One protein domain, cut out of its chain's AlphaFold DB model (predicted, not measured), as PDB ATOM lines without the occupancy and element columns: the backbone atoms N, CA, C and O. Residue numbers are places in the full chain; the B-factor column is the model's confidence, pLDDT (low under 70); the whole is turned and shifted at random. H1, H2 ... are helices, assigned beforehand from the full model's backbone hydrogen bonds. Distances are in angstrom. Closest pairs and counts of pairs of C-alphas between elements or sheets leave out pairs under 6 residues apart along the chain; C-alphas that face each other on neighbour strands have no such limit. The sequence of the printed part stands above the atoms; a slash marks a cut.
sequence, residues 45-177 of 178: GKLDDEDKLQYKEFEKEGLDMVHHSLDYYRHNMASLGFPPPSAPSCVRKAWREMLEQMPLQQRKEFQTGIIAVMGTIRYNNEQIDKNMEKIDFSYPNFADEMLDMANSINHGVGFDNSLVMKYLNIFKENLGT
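What this domain is: This is residues 45 to 177 of the 178 residues of an uncharacterized protein of Clostridium scatologenes (UniProt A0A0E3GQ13). Two helices side by side, H6 and H7, make a hairpin; the long helix H4 crosses it, and H3 packs on H7. H1 and H2 sit together at one end of the domain, where H1 meets H3, and the short H5 follows at the end of H4. The printed part has 133 residues with seven named helices, H1 to H7 in order, and no named strand: all helix. It is compact, with a radius of gyration of the C-alphas of 15.1 A and spans of 47 by 33 by 30 A.

How they stand to each other: Start at H1, residues 49 to 60: Tyr 55 comes nearest to Leu 70 of H2, residues 70 to 76, C-alphas 6.6 A apart, close but not clearly touching. With residues 50 to 51 alone, H1 touches H3, residues 89 to 100; the closest C-alphas, Glu 50 and Ser 89, are 5.9 A apart. H4, residues 104 to 124, only just touches H5, residues 128 to 132, with 3 pairs of C-alphas within 8 A and only at the corner, closest at Arg 122 and Ile 128, 6.2 A. H6, residues 139 to 154, and H7, residues 162 to 175, form a hairpin at a shallow tilt of 6 degrees, opposite ways; Leu 147 and Met 165 have the closest C-alphas, 5.8 A. H4 touches both about perpendicular: H6 at 85 degrees, closest C-alphas Val 117 and Ala 150, 5.8 A; H7 at 83 degrees, Phe 110 and Val 164, 5.4 A. H3 touches H7 at a steep tilt of 39 degrees, opposite ways, closest C-alphas Ala 94 and Asn 174, 5.3 A. H1 and H7 are apart. Every O i to N i+4 pair is within hydrogen-bond range in H1, H2, H3, H5, H6 and H7; in H4, 15 of 17 are.

Where its parts are: Find C-alpha 49 at (7.180, -2.499, -51.337), where H1 begins its 16.6 A. H4 runs 30.7 A from C-alpha 104 at (2.641, -1.164, -28.301); H6 spans 22.2 A, and H7 20.1 A to C-alpha 175 at (6.453, 13.343, -45.062).

The domain as a whole: The C-alphas farthest apart, of Val 66 and His 155, are 46.9 A apart. The printed part has no cut; the link from H2 to H3, residues 77 to 88, is long. Look for pLDDT under 70 at residues 45 to 46, 155 to 159 and 177.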
ATOM      1  N   GLY A  45       2.095  -0.469 -63.700       53.19
ATOM      2  CA  GLY A  45       3.256  -0.170 -62.875       53.19
ATOM      3  C   GLY A  45       3.560  -1.327 -61.924       53.19
ATOM      4  O   GLY A  45       2.660  -1.937 -61.358       53.19
ATOM      5  N   LYS A  46       4.851  -1.627 -61.752       68.00
ATOM      6  CA  LYS A  46       5.322  -2.596 -60.756       68.00
ATOM      7  C   LYS A  46       4.802  -2.201 -59.373       68.00
ATOM      8  O   LYS A  46       5.054  -1.075 -58.953       68.00
ATOM      9  N   LEU A  47       4.161  -3.140 -58.674       77.50
ATOM     10  CA  LEU A  47       3.817  -2.977 -57.261       77.50
ATOM     11  C   LEU A  47       5.071  -2.642 -56.455       77.50
ATOM     12  O   LEU A  47       6.086  -3.350 -56.544       77.50
ATOM     13  N   ASP A  48       4.990  -1.584 -55.659       87.75
ATOM     14  CA  ASP A  48       6.072  -1.207 -54.763       87.75
ATOM     15  C   ASP A  48       6.050  -2.007 -53.449       87.75
ATOM     16  O   ASP A  48       5.213  -2.886 -53.221       87.75
ATOM     17  N   ASP A  49       7.034  -1.757 -52.588       89.81
ATOM     18  CA  ASP A  49       7.180  -2.499 -51.337       89.81
ATOM     19  C   ASP A  49       6.015  -2.253 -50.365       89.81
ATOM     20  O   ASP A  49       5.611  -3.177 -49.657       89.81
ATOM     21  N   GLU A  50       5.422  -1.056 -50.360       92.62
ATOM     22  CA  GLU A  50       4.258  -0.757 -49.522       92.62
ATOM     23  C   GLU A  50       2.992  -1.416 -50.077       92.62
ATOM     24  O   GLU A  50       2.152  -1.868 -49.301       92.62
ATOM     25  N   ASP A  51       2.854  -1.528 -51.400       90.69
ATOM     26  CA  ASP A  51       1.763  -2.283 -52.027       90.69
ATOM     27  C   ASP A  51       1.807  -3.766 -51.620       90.69
ATOM     28  O   ASP A  51       0.790  -4.358 -51.250       90.69
ATOM     29  N   LYS A  52       3.004  -4.367 -51.629       90.69
ATOM     30  CA  LYS A  52       3.215  -5.766 -51.220       90.69
ATOM     31  C   LYS A  52       2.948  -5.983 -49.734       90.69
ATOM     32  O   LYS A  52       2.421  -7.031 -49.356       90.69
ATOM     33  N   LEU A  53       3.334  -5.029 -48.884       92.62
ATOM     34  CA  LEU A  53       3.036  -5.078 -47.450       92.62
ATOM     35  C   LEU A  53       1.527  -5.011 -47.208       92.62
ATOM     36  O   LEU A  53       0.993  -5.868 -46.509       92.62
ATOM     37  N   GLN A  54       0.839  -4.074 -47.859       91.94
ATOM     38  CA  GLN A  54      -0.611  -3.930 -47.759       91.94
ATOM     39  C   GLN A  54      -1.352  -5.190 -48.220       91.94
ATOM     40  O   GLN A  54      -2.274  -5.638 -47.542       91.94
ATOM     41  N   TYR A  55      -0.929  -5.804 -49.330       90.88
ATOM     42  CA  TYR A  55      -1.503  -7.070 -49.793       90.88
ATOM     43  C   TYR A  55      -1.415  -8.160 -48.713       90.88
ATOM     44  O   TYR A  55      -2.406  -8.823 -48.410       90.88
ATOM     45  N   LYS A  56      -0.238  -8.325 -48.094       90.75
ATOM     46  CA  LYS A  56      -0.021  -9.320 -47.031       90.75
ATOM     47  C   LYS A  56      -0.841  -9.023 -45.781       90.75
ATOM     48  O   LYS A  56      -1.307  -9.951 -45.124       90.75
ATOM     49  N   GLU A  57      -1.000  -7.749 -45.430       90.62
ATOM     50  CA  GLU A  57      -1.865  -7.341 -44.323       90.62
ATOM     51  C   GLU A  57      -3.322  -7.699 -44.612       90.62
ATOM     52  O   GLU A  57      -3.958  -8.345 -43.788       90.62
ATOM     53  N   PHE A  58      -3.827  -7.384 -45.803       91.06
ATOM     54  CA  PHE A  58      -5.193  -7.716 -46.210       91.06
ATOM     55  C   PHE A  58      -5.461  -9.222 -46.207       91.06
ATOM     56  O   PHE A  58      -6.468  -9.665 -45.653       91.06
ATOM     57  N   GLU A  59      -4.536 -10.018 -46.741       88.75
ATOM     58  CA  GLU A  59      -4.619 -11.480 -46.693       88.75
ATOM     59  C   GLU A  59      -4.642 -11.996 -45.244       88.75
ATOM     60  O   GLU A  59      -5.460 -12.848 -44.891       88.75
ATOM     61  N   LYS A  60      -3.785 -11.448 -44.373       92.75
ATOM     62  CA  LYS A  60      -3.724 -11.821 -42.954       92.75
ATOM     63  C   LYS A  60      -5.006 -11.469 -42.195       92.75
ATOM     64  O   LYS A  60      -5.407 -12.228 -41.315       92.75
ATOM     65  N   GLU A  61      -5.643 -10.352 -42.534       89.00
ATOM     66  CA  GLU A  61      -6.941  -9.937 -41.985       89.00
ATOM     67  C   GLU A  61      -8.123 -10.729 -42.588       89.00
ATOM     68  O   GLU A  61      -9.275 -10.521 -42.210       89.00
ATOM     69  N   GLY A  62      -7.852 -11.680 -43.490       91.81
ATOM     70  CA  GLY A  62      -8.848 -12.589 -44.055       91.81
ATOM     71  C   GLY A  62      -9.640 -12.004 -45.223       91.81
ATOM     72  O   GLY A  62     -10.715 -12.520 -45.538       91.81
ATOM     73  N   LEU A  63      -9.142 -10.939 -45.860       89.62
ATOM     74  CA  LEU A  63      -9.751 -10.399 -47.072       89.62
ATOM     75  C   LEU A  63      -9.547 -11.354 -48.251       89.62
ATOM     76  O   LEU A  63      -8.500 -11.983 -48.411       89.62
ATOM     77  N   ASP A  64     -10.579 -11.468 -49.085       89.12
ATOM     78  CA  ASP A  64     -10.563 -12.335 -50.257       89.12
ATOM     79  C   ASP A  64      -9.739 -11.690 -51.374       89.12
ATOM     80  O   ASP A  64     -10.251 -10.896 -52.164       89.12
ATOM     81  N   MET A  65      -8.455 -12.034 -51.418       85.12
ATOM     82  CA  MET A  65      -7.525 -11.586 -52.456       85.12
ATOM     83  C   MET A  65      -7.605 -12.437 -53.738       85.12
ATOM     84  O   MET A  65      -6.853 -12.202 -54.679       85.12
ATOM     85  N   VAL A  66      -8.486 -13.448 -53.784       85.31
ATOM     86  CA  VAL A  66      -8.697 -14.303 -54.965       85.31
ATOM     87  C   VAL A  66      -9.741 -13.690 -55.891       85.31
ATOM     88  O   VAL A  66      -9.562 -13.706 -57.107       85.31
ATOM     89  N   HIS A  67     -10.828 -13.159 -55.332       83.81
ATOM     90  CA  HIS A  67     -11.934 -12.594 -56.113       83.81
ATOM     91  C   HIS A  67     -11.925 -11.063 -56.183       83.81
ATOM     92  O   HIS A  67     -12.622 -10.487 -57.022       83.81
ATOM     93  N   HIS A  68     -11.142 -10.397 -55.334       85.69
ATOM     94  CA  HIS A  68     -11.024  -8.946 -55.320       85.69
ATOM     95  C   HIS A  68      -9.560  -8.512 -55.408       85.69
ATOM     96  O   HIS A  68      -8.695  -9.044 -54.715       85.69
ATOM     97  N   SER A  69      -9.291  -7.522 -56.263       86.12
ATOM     98  CA  SER A  69      -7.956  -6.948 -56.426       86.12
ATOM     99  C   SER A  69      -7.581  -6.034 -55.257       86.12
ATOM    100  O   SER A  69      -8.439  -5.539 -54.522       86.12
ATOM    101  N   LEU A  70      -6.284  -5.740 -55.126       85.69
ATOM    102  CA  LEU A  70      -5.800  -4.742 -54.172       85.69
ATOM    103  C   LEU A  70      -6.484  -3.382 -54.393       85.69
ATOM    104  O   LEU A  70      -6.947  -2.755 -53.441       85.69
ATOM    105  N   ASP A  71      -6.639  -2.975 -55.653       86.00
ATOM    106  CA  ASP A  71      -7.335  -1.743 -56.027       86.00
ATOM    107  C   ASP A  71      -8.801  -1.730 -55.605       86.00
ATOM    108  O   ASP A  71      -9.284  -0.703 -55.127       86.00
ATOM    109  N   TYR A  72      -9.513  -2.854 -55.723       88.75
ATOM    110  CA  TYR A  72     -10.890  -2.940 -55.241       88.75
ATOM    111  C   TYR A  72     -10.966  -2.565 -53.759       88.75
ATOM    112  O   TYR A  72     -11.783  -1.724 -53.372       88.75
ATOM    113  N   TYR A  73     -10.087  -3.130 -52.931       89.81
ATOM    114  CA  TYR A  73     -10.056  -2.808 -51.508       89.81
ATOM    115  C   TYR A  73      -9.612  -1.372 -51.247       89.81
ATOM    116  O   TYR A  73     -10.197  -0.712 -50.393       89.81
ATOM    117  N   ARG A  74      -8.662  -0.839 -52.021       88.44
ATOM    118  CA  ARG A  74      -8.223   0.559 -51.890       88.44
ATOM    119  C   ARG A  74      -9.352   1.569 -52.009       88.44
ATOM    120  O   ARG A  74      -9.408   2.495 -51.206       88.44
ATOM    121  N   HIS A  75     -10.257   1.350 -52.955       85.62
ATOM    122  CA  HIS A  75     -11.397   2.234 -53.181       85.62
ATOM    123  C   HIS A  75     -12.537   1.969 -52.187       85.62
ATOM    124  O   HIS A  75     -13.154   2.897 -51.675       85.62
ATOM    125  N   ASN A  76     -12.819   0.703 -51.866       87.88
ATOM    126  CA  ASN A  76     -13.951   0.361 -50.993       87.88
ATOM    127  C   ASN A  76     -13.651   0.525 -49.494       87.88
ATOM    128  O   ASN A  76     -14.575   0.528 -48.683       87.88
ATOM    129  N   MET A  77     -12.380   0.670 -49.114       88.25
ATOM    130  CA  MET A  77     -11.941   0.824 -47.722       88.25
ATOM    131  C   MET A  77     -11.402   2.223 -47.396       88.25
ATOM    132  O   MET A  77     -10.839   2.417 -46.317       88.25
ATOM    133  N   ALA A  78     -11.589   3.210 -48.279       81.56
ATOM    134  CA  ALA A  78     -11.056   4.567 -48.111       81.56
ATOM    135  C   ALA A  78     -11.470   5.241 -46.784       81.56
ATOM    136  O   ALA A  78     -10.711   6.020 -46.215       81.56
ATOM    137  N   SER A  79     -12.644   4.905 -46.242       80.62
ATOM    138  CA  SER A  79     -13.161   5.482 -44.994       80.62
ATOM    139  C   SER A  79     -12.784   4.704 -43.724       80.62
ATOM    140  O   SER A  79     -13.002   5.201 -42.614       80.62
ATOM    141  N   LEU A  80     -12.198   3.505 -43.839       79.94
ATOM    142  CA  LEU A  80     -11.985   2.615 -42.687       79.94
ATOM    143  C   LEU A  80     -10.838   3.048 -41.769       79.94
ATOM    144  O   LEU A  80     -10.826   2.685 -40.595       79.94
ATOM    145  N   GLY A  81      -9.889   3.839 -42.266       82.31
ATOM    146  CA  GLY A  81      -8.733   4.254 -41.482       82.31
ATOM    147  C   GLY A  81      -7.976   5.418 -42.099       82.31
ATOM    148  O   GLY A  81      -8.323   5.906 -43.172       82.31
ATOM    149  N   PHE A  82      -6.946   5.864 -41.382       90.69
ATOM    150  CA  PHE A  82      -5.975   6.828 -41.880       90.69
ATOM    151  C   PHE A  82      -4.554   6.235 -41.808       90.69
ATOM    152  O   PHE A  82      -4.223   5.620 -40.787       90.69
ATOM    153  N   PRO A  83      -3.718   6.448 -42.844       92.75
ATOM    154  CA  PRO A  83      -4.104   6.959 -44.159       92.75
ATOM    155  C   PRO A  83      -5.034   5.960 -44.874       92.75
ATOM    156  O   PRO A  83      -5.038   4.776 -44.522       92.75
ATOM    157  N   PRO A  84      -5.845   6.406 -45.851       92.12
ATOM    158  CA  PRO A  84      -6.631   5.475 -46.646       92.12
ATOM    159  C   PRO A  84      -5.697   4.510 -47.394       92.12
ATOM    160  O   PRO A  84      -4.574   4.893 -47.741       92.12
ATOM    161  N   PRO A  85      -6.129   3.275 -47.700       90.94
ATOM    162  CA  PRO A  85      -5.266   2.312 -48.382       90.94
ATOM    163  C   PRO A  85      -4.794   2.775 -49.772       90.94
ATOM    164  O   PRO A  85      -3.758   2.310 -50.245       90.94
ATOM    165  N   SER A  86      -5.531   3.696 -50.402       89.94
ATOM    166  CA  SER A  86      -5.205   4.360 -51.670       89.94
ATOM    167  C   SER A  86      -4.176   5.494 -51.556       89.94
ATOM    168  O   SER A  86      -3.695   5.962 -52.586       89.94
ATOM    169  N   ALA A  87      -3.815   5.941 -50.345       92.12
ATOM    170  CA  ALA A  87      -2.842   7.017 -50.149       92.12
ATOM    171  C   ALA A  87      -1.501   6.685 -50.821       92.12
ATOM    172  O   ALA A  87      -1.134   5.513 -50.825       92.12
ATOM    173  N   PRO A  88      -0.723   7.662 -51.321       91.69
ATOM    174  CA  PRO A  88       0.575   7.399 -51.939       91.69
ATOM    175  C   PRO A  88       1.521   6.589 -51.042       91.69
ATOM    176  O   PRO A  88       1.519   6.733 -49.820       91.69
ATOM    177  N   SER A  89       2.388   5.773 -51.637       92.19
ATOM    178  CA  SER A  89       3.264   4.851 -50.899       92.19
ATOM    179  C   SER A  89       4.205   5.554 -49.924       92.19
ATOM    180  O   SER A  89       4.406   5.067 -48.816       92.19
ATOM    181  N   CYS A  90       4.710   6.745 -50.264       92.62
ATOM    182  CA  CYS A  90       5.495   7.564 -49.335       92.62
ATOM    183  C   CYS A  90       4.700   7.957 -48.076       92.62
ATOM    184  O   CYS A  90       5.253   7.966 -46.980       92.62
ATOM    185  N   VAL A  91       3.394   8.209 -48.211       94.88
ATOM    186  CA  VAL A  91       2.497   8.551 -47.100       94.88
ATOM    187  C   VAL A  91       2.233   7.329 -46.227       94.88
ATOM    188  O   VAL A  91       2.358   7.408 -45.005       94.88
ATOM    189  N   ARG A  92       1.904   6.186 -46.844       94.19
ATOM    190  CA  ARG A  92       1.674   4.924 -46.119       94.19
ATOM    191  C   ARG A  92       2.928   4.483 -45.363       94.19
ATOM    192  O   ARG A  92       2.837   4.170 -44.178       94.19
ATOM    193  N   LYS A  93       4.095   4.587 -46.006       95.12
ATOM    194  CA  LYS A  93       5.401   4.329 -45.392       95.12
ATOM    195  C   LYS A  93       5.667   5.251 -44.205       95.12
ATOM    196  O   LYS A  93       5.943   4.759 -43.114       95.12
ATOM    197  N   ALA A  94       5.535   6.568 -44.383       95.94
ATOM    198  CA  ALA A  94       5.764   7.545 -43.315       95.94
ATOM    199  C   ALA A  94       4.866   7.289 -42.093       95.94
ATOM    200  O   ALA A  94       5.316   7.410 -40.950       95.94
ATOM    201  N   TRP A  95       3.607   6.902 -42.330       95.88
ATOM    202  CA  TRP A  95       2.670   6.521 -41.278       95.88
ATOM    203  C   TRP A  95       3.084   5.226 -40.574       95.88
ATOM    204  O   TRP A  95       3.157   5.190 -39.346       95.88
ATOM    205  N   ARG A  96       3.403   4.173 -41.336       94.31
ATOM    206  CA  ARG A  96       3.865   2.882 -40.806       94.31
ATOM    207  C   ARG A  96       5.115   3.045 -39.943       94.31
ATOM    208  O   ARG A  96       5.123   2.582 -38.806       94.31
ATOM    209  N   GLU A  97       6.131   3.748 -40.435       94.31
ATOM    210  CA  GLU A  97       7.382   3.994 -39.706       94.31
ATOM    211  C   GLU A  97       7.147   4.791 -38.415       94.31
ATOM    212  O   GLU A  97       7.780   4.533 -37.390       94.31
ATOM    213  N   MET A  98       6.200   5.730 -38.428       95.44
ATOM    214  CA  MET A  98       5.793   6.479 -37.240       95.44
ATOM    215  C   MET A  98       5.079   5.576 -36.214       95.44
ATOM    216  O   MET A  98       5.399   5.640 -35.025       95.44
ATOM    217  N   LEU A  99       4.202   4.659 -36.648       93.94
ATOM    218  CA  LEU A  99       3.602   3.639 -35.773       93.94
ATOM    219  C   LEU A  99       4.647   2.663 -35.210       93.94
ATOM    220  O   LEU A  99       4.567   2.274 -34.043       93.94
ATOM    221  N   GLU A 100       5.629   2.253 -36.013       92.31
ATOM    222  CA  GLU A 100       6.684   1.317 -35.611       92.31
ATOM    223  C   GLU A 100       7.546   1.868 -34.465       92.31
ATOM    224  O   GLU A 100       7.932   1.105 -33.574       92.31
ATOM    225  N   GLN A 101       7.743   3.188 -34.412       90.88
ATOM    226  CA  GLN A 101       8.455   3.884 -33.334       90.88
ATOM    227  C   GLN A 101       7.682   3.931 -32.006       90.88
ATOM    228  O   GLN A 101       8.265   4.191 -30.951       90.88
ATOM    229  N   MET A 102       6.373   3.666 -32.020       92.75
ATOM    230  CA  MET A 102       5.555   3.704 -30.810       92.75
ATOM    231  C   MET A 102       5.680   2.419 -29.984       92.75
ATOM    232  O   MET A 102       5.554   1.316 -30.535       92.75
ATOM    233  N   PRO A 103       5.750   2.531 -28.644       92.38
ATOM    234  CA  PRO A 103       5.441   1.425 -27.747       92.38
ATOM    235  C   PRO A 103       4.048   0.850 -28.035       92.38
ATOM    236  O   PRO A 103       3.096   1.596 -28.264       92.38
ATOM    237  N   LEU A 104       3.894  -0.476 -27.952       87.62
ATOM    238  CA  LEU A 104       2.641  -1.164 -28.301       87.62
ATOM    239  C   LEU A 104       1.414  -0.619 -27.549       87.62
ATOM    240  O   LEU A 104       0.330  -0.527 -28.119       87.62
ATOM    241  N   GLN A 105       1.583  -0.240 -26.279       84.94
ATOM    242  CA  GLN A 105       0.508   0.344 -25.473       84.94
ATOM    243  C   GLN A 105       0.065   1.716 -26.008       84.94
ATOM    244  O   GLN A 105      -1.132   1.969 -26.094       84.94
ATOM    245  N   GLN A 106       1.013   2.552 -26.443       91.56
ATOM    246  CA  GLN A 106       0.734   3.874 -27.014       91.56
ATOM    247  C   GLN A 106       0.083   3.782 -28.397       91.56
ATOM    248  O   GLN A 106      -0.719   4.643 -28.738       91.56
ATOM    249  N   ARG A 107       0.352   2.721 -29.176       91.69
ATOM    250  CA  ARG A 107      -0.279   2.529 -30.497       91.69
ATOM    251  C   ARG A 107      -1.799   2.485 -30.415       91.69
ATOM    252  O   ARG A 107      -2.465   3.127 -31.216       91.69
ATOM    253  N   LYS A 108      -2.349   1.752 -29.443       86.88
ATOM    254  CA  LYS A 108      -3.807   1.620 -29.279       86.88
ATOM    255  C   LYS A 108      -4.462   2.948 -28.903       86.88
ATOM    256  O   LYS A 108      -5.516   3.294 -29.433       86.88
ATOM    257  N   GLU A 109      -3.828   3.681 -27.995       88.75
ATOM    258  CA  GLU A 109      -4.282   5.002 -27.562       88.75
ATOM    259  C   GLU A 109      -4.229   6.004 -28.720       88.75
ATOM    260  O   GLU A 109      -5.229   6.652 -29.021       88.75
ATOM    261  N   PHE A 110      -3.111   6.035 -29.449       92.12
ATOM    262  CA  PHE A 110      -2.946   6.852 -30.644       92.12
ATOM    263  C   PHE A 110      -4.000   6.533 -31.710       92.12
ATOM    264  O   PHE A 110      -4.673   7.439 -32.188       92.12
ATOM    265  N   GLN A 111      -4.203   5.255 -32.046       89.56
ATOM    266  CA  GLN A 111      -5.209   4.835 -33.027       89.56
ATOM    267  C   GLN A 111      -6.622   5.266 -32.619       89.56
ATOM    268  O   GLN A 111      -7.377   5.757 -33.453       89.56
ATOM    269  N   THR A 112      -6.964   5.146 -31.333       87.56
ATOM    270  CA  THR A 112      -8.260   5.608 -30.810       87.56
ATOM    271  C   THR A 112      -8.405   7.126 -30.951       87.56
ATOM    272  O   THR A 112      -9.441   7.607 -31.410       87.56
ATOM    273  N   GLY A 113      -7.359   7.886 -30.621       90.31
ATOM    274  CA  GLY A 113      -7.351   9.339 -30.779       90.31
ATOM    275  C   GLY A 113      -7.441   9.785 -32.244       90.31
ATOM    276  O   GLY A 113      -8.203  10.692 -32.569       90.31
ATOM    277  N   ILE A 114      -6.753   9.094 -33.156       93.12
ATOM    278  CA  ILE A 114      -6.840   9.353 -34.600       93.12
ATOM    279  C   ILE A 114      -8.242   9.078 -35.141       93.12
ATOM    280  O   ILE A 114      -8.727   9.855 -35.960       93.12
ATOM    281  N   ILE A 115      -8.928   8.035 -34.663       90.62
ATOM    282  CA  ILE A 115     -10.332   7.788 -35.023       90.62
ATOM    283  C   ILE A 115     -11.210   8.976 -34.609       90.62
ATOM    284  O   ILE A 115     -12.051   9.406 -35.396       90.62
ATOM    285  N   ALA A 116     -11.003   9.544 -33.417       89.12
ATOM    286  CA  ALA A 116     -11.757  10.714 -32.961       89.12
ATOM    287  C   ALA A 116     -11.467  11.969 -33.810       89.12
ATOM    288  O   ALA A 116     -12.397  12.675 -34.209       89.12
ATOM    289  N   VAL A 117     -10.195  12.216 -34.138       92.56
ATOM    290  CA  VAL A 117      -9.776  13.321 -35.017       92.56
ATOM    291  C   VAL A 117     -10.403  13.175 -36.404       92.56
ATOM    292  O   VAL A 117     -11.109  14.076 -36.854       92.56
ATOM    293  N   MET A 118     -10.224  12.022 -37.052       93.06
ATOM    294  CA  MET A 118     -10.779  11.756 -38.383       93.06
ATOM    295  C   MET A 118     -12.305  11.766 -38.385       93.06
ATOM    296  O   MET A 118     -12.908  12.269 -39.327       93.06
ATOM    297  N   GLY A 119     -12.941  11.253 -37.329       91.25
ATOM    298  CA  GLY A 119     -14.390  11.312 -37.162       91.25
ATOM    299  C   GLY A 119     -14.904  12.751 -37.126       91.25
ATOM    300  O   GLY A 119     -15.886  13.068 -37.793       91.25
ATOM    301  N   THR A 120     -14.201  13.640 -36.423       91.25
ATOM    302  CA  THR A 120     -14.573  15.060 -36.340       91.25
ATOM    303  C   THR A 120     -14.316  15.794 -37.658       91.25
ATOM    304  O   THR A 120     -15.163  16.565 -38.104       91.25
ATOM    305  N   ILE A 121     -13.197  15.516 -38.335       94.06
ATOM    306  CA  ILE A 121     -12.919  16.062 -39.673       94.06
ATOM    307  C   ILE A 121     -13.999  15.623 -40.665       94.06
ATOM    308  O   ILE A 121     -14.560  16.461 -41.362       94.06
ATOM    309  N   ARG A 122     -14.349  14.332 -40.697       92.62
ATOM    310  CA  ARG A 122     -15.400  13.793 -41.577       92.62
ATOM    311  C   ARG A 122     -16.772  14.388 -41.284       92.62
ATOM    312  O   ARG A 122     -17.518  14.656 -42.217       92.62
ATOM    313  N   TYR A 123     -17.085  14.628 -40.012       91.50
ATOM    314  CA  TYR A 123     -18.316  15.314 -39.620       91.50
ATOM    315  C   TYR A 123     -18.374  16.751 -40.163       91.50
ATOM    316  O   TYR A 123     -19.425  17.200 -40.609       91.50
ATOM    317  N   ASN A 124     -17.242  17.461 -40.176       92.12
ATOM    318  CA  ASN A 124     -17.157  18.831 -40.692       92.12
ATOM    319  C   ASN A 124     -16.977  18.903 -42.220       92.12
ATOM    320  O   ASN A 124     -17.264  19.933 -42.828       92.12
ATOM    321  N   ASN A 125     -16.488  17.828 -42.842       93.19
ATOM    322  CA  ASN A 125     -16.187  17.741 -44.264       93.19
ATOM    323  C   ASN A 125     -16.471  16.331 -44.799       93.19
ATOM    324  O   ASN A 125     -15.581  15.487 -44.903       93.19
ATOM    325  N   GLU A 126     -17.712  16.097 -45.223       90.19
ATOM    326  CA  GLU A 126     -18.159  14.804 -45.760       90.19
ATOM    327  C   GLU A 126     -17.412  14.368 -47.036       90.19
ATOM    328  O   GLU A 126     -17.458  13.201 -47.420       90.19
ATOM    329  N   GLN A 127     -16.728  15.292 -47.727       91.62
ATOM    330  CA  GLN A 127     -15.971  14.988 -48.945       91.62
ATOM    331  C   GLN A 127     -14.500  14.649 -48.671       91.62
ATOM    332  O   GLN A 127     -13.765  14.399 -49.627       91.62
ATOM    333  N   ILE A 128     -14.044  14.641 -47.412       93.06
ATOM    334  CA  ILE A 128     -12.618  14.483 -47.105       93.06
ATOM    335  C   ILE A 128     -12.035  13.165 -47.626       93.06
ATOM    336  O   ILE A 128     -10.963  13.186 -48.223       93.06
ATOM    337  N   ASP A 129     -12.759  12.048 -47.504       90.62
ATOM    338  CA  ASP A 129     -12.272  10.743 -47.971       90.62
ATOM    339  C   ASP A 129     -12.054  10.746 -49.498       90.62
ATOM    340  O   ASP A 129     -11.004  10.325 -49.971       90.62
ATOM    341  N   LYS A 130     -12.973  11.352 -50.265       88.62
ATOM    342  CA  LYS A 130     -12.809  11.547 -51.720       88.62
ATOM    343  C   LYS A 130     -11.705  12.539 -52.071       88.62
ATOM    344  O   LYS A 130     -11.110  12.453 -53.140       88.62
ATOM    345  N   ASN A 131     -11.464  13.538 -51.223       91.75
ATOM    346  CA  ASN A 131     -10.386  14.496 -51.449       91.75
ATOM    347  C   ASN A 131      -9.019  13.834 -51.270       91.75
ATOM    348  O   ASN A 131      -8.136  14.118 -52.072       91.75
ATOM    349  N   MET A 132      -8.866  12.939 -50.288       90.81
ATOM    350  CA  MET A 132      -7.622  12.193 -50.047       90.81
ATOM    351  C   MET A 132      -7.237  11.256 -51.202       90.81
ATOM    352  O   MET A 132      -6.064  10.940 -51.356       90.81
ATOM    353  N   GLU A 133      -8.194  10.833 -52.031       86.06
ATOM    354  CA  GLU A 133      -7.934  10.015 -53.226       86.06
ATOM    355  C   GLU A 133      -7.370  10.822 -54.409       86.06
ATOM    356  O   GLU A 133      -6.910  10.244 -55.396       86.06
ATOM    357  N   LYS A 134      -7.411  12.160 -54.353       87.62
ATOM    358  CA  LYS A 134      -6.904  12.997 -55.443       87.62
ATOM    359  C   LYS A 134      -5.379  13.001 -55.460       87.62
ATOM    360  O   LYS A 134      -4.727  13.104 -54.425       87.62
ATOM    361  N   ILE A 135      -4.819  12.985 -56.668       81.56
ATOM    362  CA  ILE A 135      -3.365  12.989 -56.906       81.56
ATOM    363  C   ILE A 135      -2.684  14.224 -56.294       81.56
ATOM    364  O   ILE A 135      -1.539  14.146 -55.861       81.56
ATOM    365  N   ASP A 136      -3.375  15.362 -56.254       86.00
ATOM    366  CA  ASP A 136      -2.867  16.641 -55.750       86.00
ATOM    367  C   ASP A 136      -3.192  16.897 -54.268       86.00
ATOM    368  O   ASP A 136      -2.969  18.001 -53.762       86.00
ATOM    369  N   PHE A 137      -3.697  15.892 -53.544       92.31
ATOM    370  CA  PHE A 137      -3.976  16.029 -52.122       92.31
ATOM    371  C   PHE A 137      -2.683  16.199 -51.310       92.31
ATOM    372  O   PHE A 137      -1.802  15.338 -51.293       92.31
ATOM    373  N   SER A 138      -2.579  17.313 -50.582       93.00
ATOM    374  CA  SER A 138      -1.423  17.600 -49.730       93.00
ATOM    375  C   SER A 138      -1.588  16.963 -48.349       93.00
ATOM    376  O   SER A 138      -2.154  17.563 -47.435       93.00
ATOM    377  N   TYR A 139      -1.041  15.758 -48.180       94.44
ATOM    378  CA  TYR A 139      -0.954  15.100 -46.871       94.44
ATOM    379  C   TYR A 139      -0.200  15.912 -45.803       94.44
ATOM    380  O   TYR A 139      -0.636  15.874 -44.655       94.44
ATOM    381  N   PRO A 140       0.863  16.682 -46.119       92.56
ATOM    382  CA  PRO A 140       1.472  17.582 -45.140       92.56
ATOM    383  C   PRO A 140       0.507  18.655 -44.620       92.56
ATOM    384  O   PRO A 140       0.438  18.871 -43.413       92.56
ATOM    385  N   ASN A 141      -0.280  19.281 -45.506       93.25
ATOM    386  CA  ASN A 141      -1.286  20.268 -45.091       93.25
ATOM    387  C   ASN A 141      -2.422  19.599 -44.309       93.25
ATOM    388  O   ASN A 141      -2.951  20.172 -43.363       93.25
ATOM    389  N   PHE A 142      -2.790  18.373 -44.685       95.25
ATOM    390  CA  PHE A 142      -3.801  17.623 -43.953       95.25
ATOM    391  C   PHE A 142      -3.320  17.190 -42.564       95.25
ATOM    392  O   PHE A 142      -4.098  17.202 -41.617       95.25
ATOM    393  N   ALA A 143      -2.033  16.874 -42.400       95.12
ATOM    394  CA  ALA A 143      -1.454  16.616 -41.084       95.12
ATOM    395  C   ALA A 143      -1.550  17.851 -40.169       95.12
ATOM    396  O   ALA A 143      -1.813  17.695 -38.978       95.12
ATOM    397  N   ASP A 144      -1.411  19.062 -40.722       94.56
ATOM    398  CA  ASP A 144      -1.661  20.311 -39.986       94.56
ATOM    399  C   ASP A 144      -3.133  20.454 -39.577       94.56
ATOM    400  O   ASP A 144      -3.419  20.737 -38.416       94.56
ATOM    401  N   GLU A 145      -4.074  20.147 -40.473       95.19
ATOM    402  CA  GLU A 145      -5.507  20.121 -40.139       95.19
ATOM    403  C   GLU A 145      -5.819  19.104 -39.025       95.19
ATOM    404  O   GLU A 145      -6.584  19.388 -38.099       95.19
ATOM    405  N   MET A 146      -5.188  17.926 -39.060       95.19
ATOM    406  CA  MET A 146      -5.319  16.917 -38.007       95.19
ATOM    407  C   MET A 146      -4.737  17.390 -36.669       95.19
ATOM    408  O   MET A 146      -5.316  17.091 -35.623       95.19
ATOM    409  N   LEU A 147      -3.620  18.126 -36.678       94.94
ATOM    410  CA  LEU A 147      -3.015  18.716 -35.480       94.94
ATOM    411  C   LEU A 147      -3.923  19.782 -34.860       94.94
ATOM    412  O   LEU A 147      -4.177  19.739 -33.652       94.94
ATOM    413  N   ASP A 148      -4.457  20.685 -35.680       93.56
ATOM    414  CA  ASP A 148      -5.402  21.717 -35.245       93.56
ATOM    415  C   ASP A 148      -6.670  21.086 -34.659       93.56
ATOM    416  O   ASP A 148      -7.143  21.481 -33.587       93.56
ATOM    417  N   MET A 149      -7.182  20.038 -35.311       93.38
ATOM    418  CA  MET A 149      -8.339  19.295 -34.827       93.38
ATOM    419  C   MET A 149      -8.050  18.595 -33.494       93.38
ATOM    420  O   MET A 149      -8.832  18.730 -32.552       93.38
ATOM    421  N   ALA A 150      -6.919  17.892 -33.376       93.00
ATOM    422  CA  ALA A 150      -6.510  17.227 -32.140       93.00
ATOM    423  C   ALA A 150      -6.405  18.221 -30.971       93.00
ATOM    424  O   ALA A 150      -6.895  17.934 -29.872       93.00
ATOM    425  N   ASN A 151      -5.839  19.405 -31.227       90.25
ATOM    426  CA  ASN A 151      -5.753  20.491 -30.257       90.25
ATOM    427  C   ASN A 151      -7.144  21.023 -29.864       90.25
ATOM    428  O   ASN A 151      -7.421  21.219 -28.682       90.25
ATOM    429  N   SER A 152      -8.056  21.189 -30.827       88.50
ATOM    430  CA  SER A 152      -9.428  21.640 -30.550       88.50
ATOM    431  C   SER A 152     -10.209  20.659 -29.660       88.50
ATOM    432  O   SER A 152     -10.868  21.078 -28.708       88.50
ATOM    433  N   ILE A 153     -10.065  19.348 -29.899       85.00
ATOM    434  CA  ILE A 153     -10.706  18.290 -29.103       85.00
ATOM    435  C   ILE A 153     -10.145  18.274 -27.672       85.00
ATOM    436  O   ILE A 153     -10.906  18.100 -26.716       85.00
ATOM    437  N   ASN A 154      -8.837  18.524 -27.514       75.50
ATOM    438  CA  ASN A 154      -8.158  18.574 -26.213       75.50
ATOM    439  C   ASN A 154      -8.786  19.625 -25.274       75.50
ATOM    440  O   ASN A 154      -8.894  19.419 -24.067       75.50
ATOM    441  N   HIS A 155      -9.272  20.736 -25.837       66.25
ATOM    442  CA  HIS A 155      -9.919  21.817 -25.089       66.25
ATOM    443  C   HIS A 155     -11.418  21.598 -24.812       66.25
ATOM    444  O   HIS A 155     -12.005  22.370 -24.054       66.25
ATOM    445  N   GLY A 156     -12.047  20.569 -25.397       60.34
ATOM    446  CA  GLY A 156     -13.493  20.339 -25.298       60.34
ATOM    447  C   GLY A 156     -13.925  19.258 -24.301       60.34
ATOM    448  O   GLY A 156     -14.884  19.469 -23.563       60.34
ATOM    449  N   VAL A 157     -13.257  18.093 -24.285       53.69
ATOM    450  CA  VAL A 157     -13.841  16.852 -23.711       53.69
ATOM    451  C   VAL A 157     -12.972  16.110 -22.685       53.69
ATOM    452  O   VAL A 157     -13.327  15.012 -22.266       53.69
ATOM    453  N   GLY A 158     -11.855  16.689 -22.233       52.94
ATOM    454  CA  GLY A 158     -10.972  16.036 -21.251       52.94
ATOM    455  C   GLY A 158     -10.242  14.804 -21.800       52.94
ATOM    456  O   GLY A 158      -9.831  13.936 -21.033       52.94
ATOM    457  N   PHE A 159     -10.103  14.723 -23.126       66.88
ATOM    458  CA  PHE A 159      -9.326  13.701 -23.816       66.88
ATOM    459  C   PHE A 159      -7.937  14.276 -24.105       66.88
ATOM    460  O   PHE A 159      -7.819  15.185 -24.925       66.88
ATOM    461  N   ASP A 160      -6.911  13.783 -23.410       79.81
ATOM    462  CA  ASP A 160      -5.533  14.233 -23.616       79.81
ATOM    463  C   ASP A 160      -5.022  13.756 -24.980       79.81
ATOM    464  O   ASP A 160      -4.611  12.611 -25.159       79.81
ATOM    465  N   ASN A 161      -5.049  14.656 -25.960       86.38
ATOM    466  CA  ASN A 161      -4.541  14.388 -27.302       86.38
ATOM    467  C   ASN A 161      -3.039  14.673 -27.447       86.38
ATOM    468  O   ASN A 161      -2.534  14.668 -28.569       86.38
ATOM    469  N   SER A 162      -2.294  14.897 -26.360       89.31
ATOM    470  CA  SER A 162      -0.849  15.157 -26.430       89.31
ATOM    471  C   SER A 162      -0.087  14.036 -27.145       89.31
ATOM    472  O   SER A 162       0.814  14.312 -27.940       89.31
ATOM    473  N   LEU A 163      -0.494  12.777 -26.943       91.94
ATOM    474  CA  LEU A 163       0.068  11.624 -27.644       91.94
ATOM    475  C   LEU A 163      -0.205  11.688 -29.152       91.94
ATOM    476  O   LEU A 163       0.705  11.484 -29.956       91.94
ATOM    477  N   VAL A 164      -1.444  12.010 -29.534       93.31
ATOM    478  CA  VAL A 164      -1.859  12.175 -30.935       93.31
ATOM    479  C   VAL A 164      -1.056  13.289 -31.593       93.31
ATOM    480  O   VAL A 164      -0.441  13.072 -32.633       93.31
ATOM    481  N   MET A 165      -0.984  14.454 -30.951       93.81
ATOM    482  CA  MET A 165      -0.243  15.606 -31.459       93.81
ATOM    483  C   MET A 165       1.251  15.309 -31.605       93.81
ATOM    484  O   MET A 165       1.849  15.646 -32.626       93.81
ATOM    485  N   LYS A 166       1.870  14.644 -30.621       94.31
ATOM    486  CA  LYS A 166       3.282  14.244 -30.693       94.31
ATOM    487  C   LYS A 166       3.562  13.412 -31.945       94.31
ATOM    488  O   LYS A 166       4.506  13.700 -32.674       94.31
ATOM    489  N   TYR A 167       2.762  12.380 -32.186       95.44
ATOM    490  CA  TYR A 167       3.021  11.443 -33.277       95.44
ATOM    491  C   TYR A 167       2.538  11.945 -34.645       95.44
ATOM    492  O   TYR A 167       3.149  11.599 -35.652       95.44
ATOM    493  N   LEU A 168       1.544  12.839 -34.701       94.94
ATOM    494  CA  LEU A 168       1.211  13.572 -35.928       94.94
ATOM    495  C   LEU A 168       2.345  14.507 -36.372       94.94
ATOM    496  O   LEU A 168       2.609  14.599 -37.567       94.94
ATOM    497  N   ASN A 169       3.061  15.139 -35.434       94.25
ATOM    498  CA  ASN A 169       4.256  15.920 -35.771       94.25
ATOM    499  C   ASN A 169       5.362  15.036 -36.367       94.25
ATOM    500  O   ASN A 169       5.905  15.376 -37.413       94.25
ATOM    501  N   ILE A 170       5.631  13.868 -35.771       94.25
ATOM    502  CA  ILE A 170       6.608  12.901 -36.313       94.25
ATOM    503  C   ILE A 170       6.193  12.436 -37.715       94.25
ATOM    504  O   ILE A 170       7.014  12.372 -38.625       94.25
ATOM    505  N   PHE A 171       4.908  12.137 -37.919       95.50
ATOM    506  CA  PHE A 171       4.393  11.781 -39.239       95.50
ATOM    507  C   PHE A 171       4.614  12.899 -40.262       95.50
ATOM    508  O   PHE A 171       5.110  12.634 -41.355       95.50
ATOM    509  N   LYS A 172       4.302  14.148 -39.904       93.12
ATOM    510  CA  LYS A 172       4.527  15.313 -40.766       93.12
ATOM    511  C   LYS A 172       6.008  15.486 -41.116       93.12
ATOM    512  O   LYS A 172       6.328  15.747 -42.273       93.12
ATOM    513  N   GLU A 173       6.905  15.315 -40.147       91.12
ATOM    514  CA  GLU A 173       8.356  15.344 -40.373       91.12
ATOM    515  C   GLU A 173       8.791  14.254 -41.365       91.12
ATOM    516  O   GLU A 173       9.518  14.551 -42.313       91.12
ATOM    517  N   ASN A 174       8.276  13.028 -41.223       90.94
ATOM    518  CA  ASN A 174       8.544  11.915 -42.144       90.94
ATOM    519  C   ASN A 174       8.011  12.157 -43.571       90.94
ATOM    520  O   ASN A 174       8.536  11.595 -44.529       90.94
ATOM    521  N   LEU A 175       6.964  12.973 -43.738       88.62
ATOM    522  CA  LEU A 175       6.453  13.343 -45.062       88.62
ATOM    523  C   LEU A 175       7.362  14.348 -45.788       88.62
ATOM    524  O   LEU A 175       7.385  14.357 -47.015       88.62
ATOM    525  N   GLY A 176       8.085  15.196 -45.052       71.44
ATOM    526  CA  GLY A 176       8.932  16.259 -45.608       71.44
ATOM    527  C   GLY A 176      10.373  15.849 -45.933       71.44
ATOM    528  O   GLY A 176      11.134  16.675 -46.429       71.44
ATOM    529  N   THR A 177      10.767  14.611 -45.631       57.81
ATOM    530  CA  THR A 177      12.146  14.106 -45.770       57.81
ATOM    531  C   THR A 177      12.379  13.202 -46.986       57.81
ATOM    532  O   THR A 177      13.493  12.699 -47.138       57.81
TER     533      THR A 177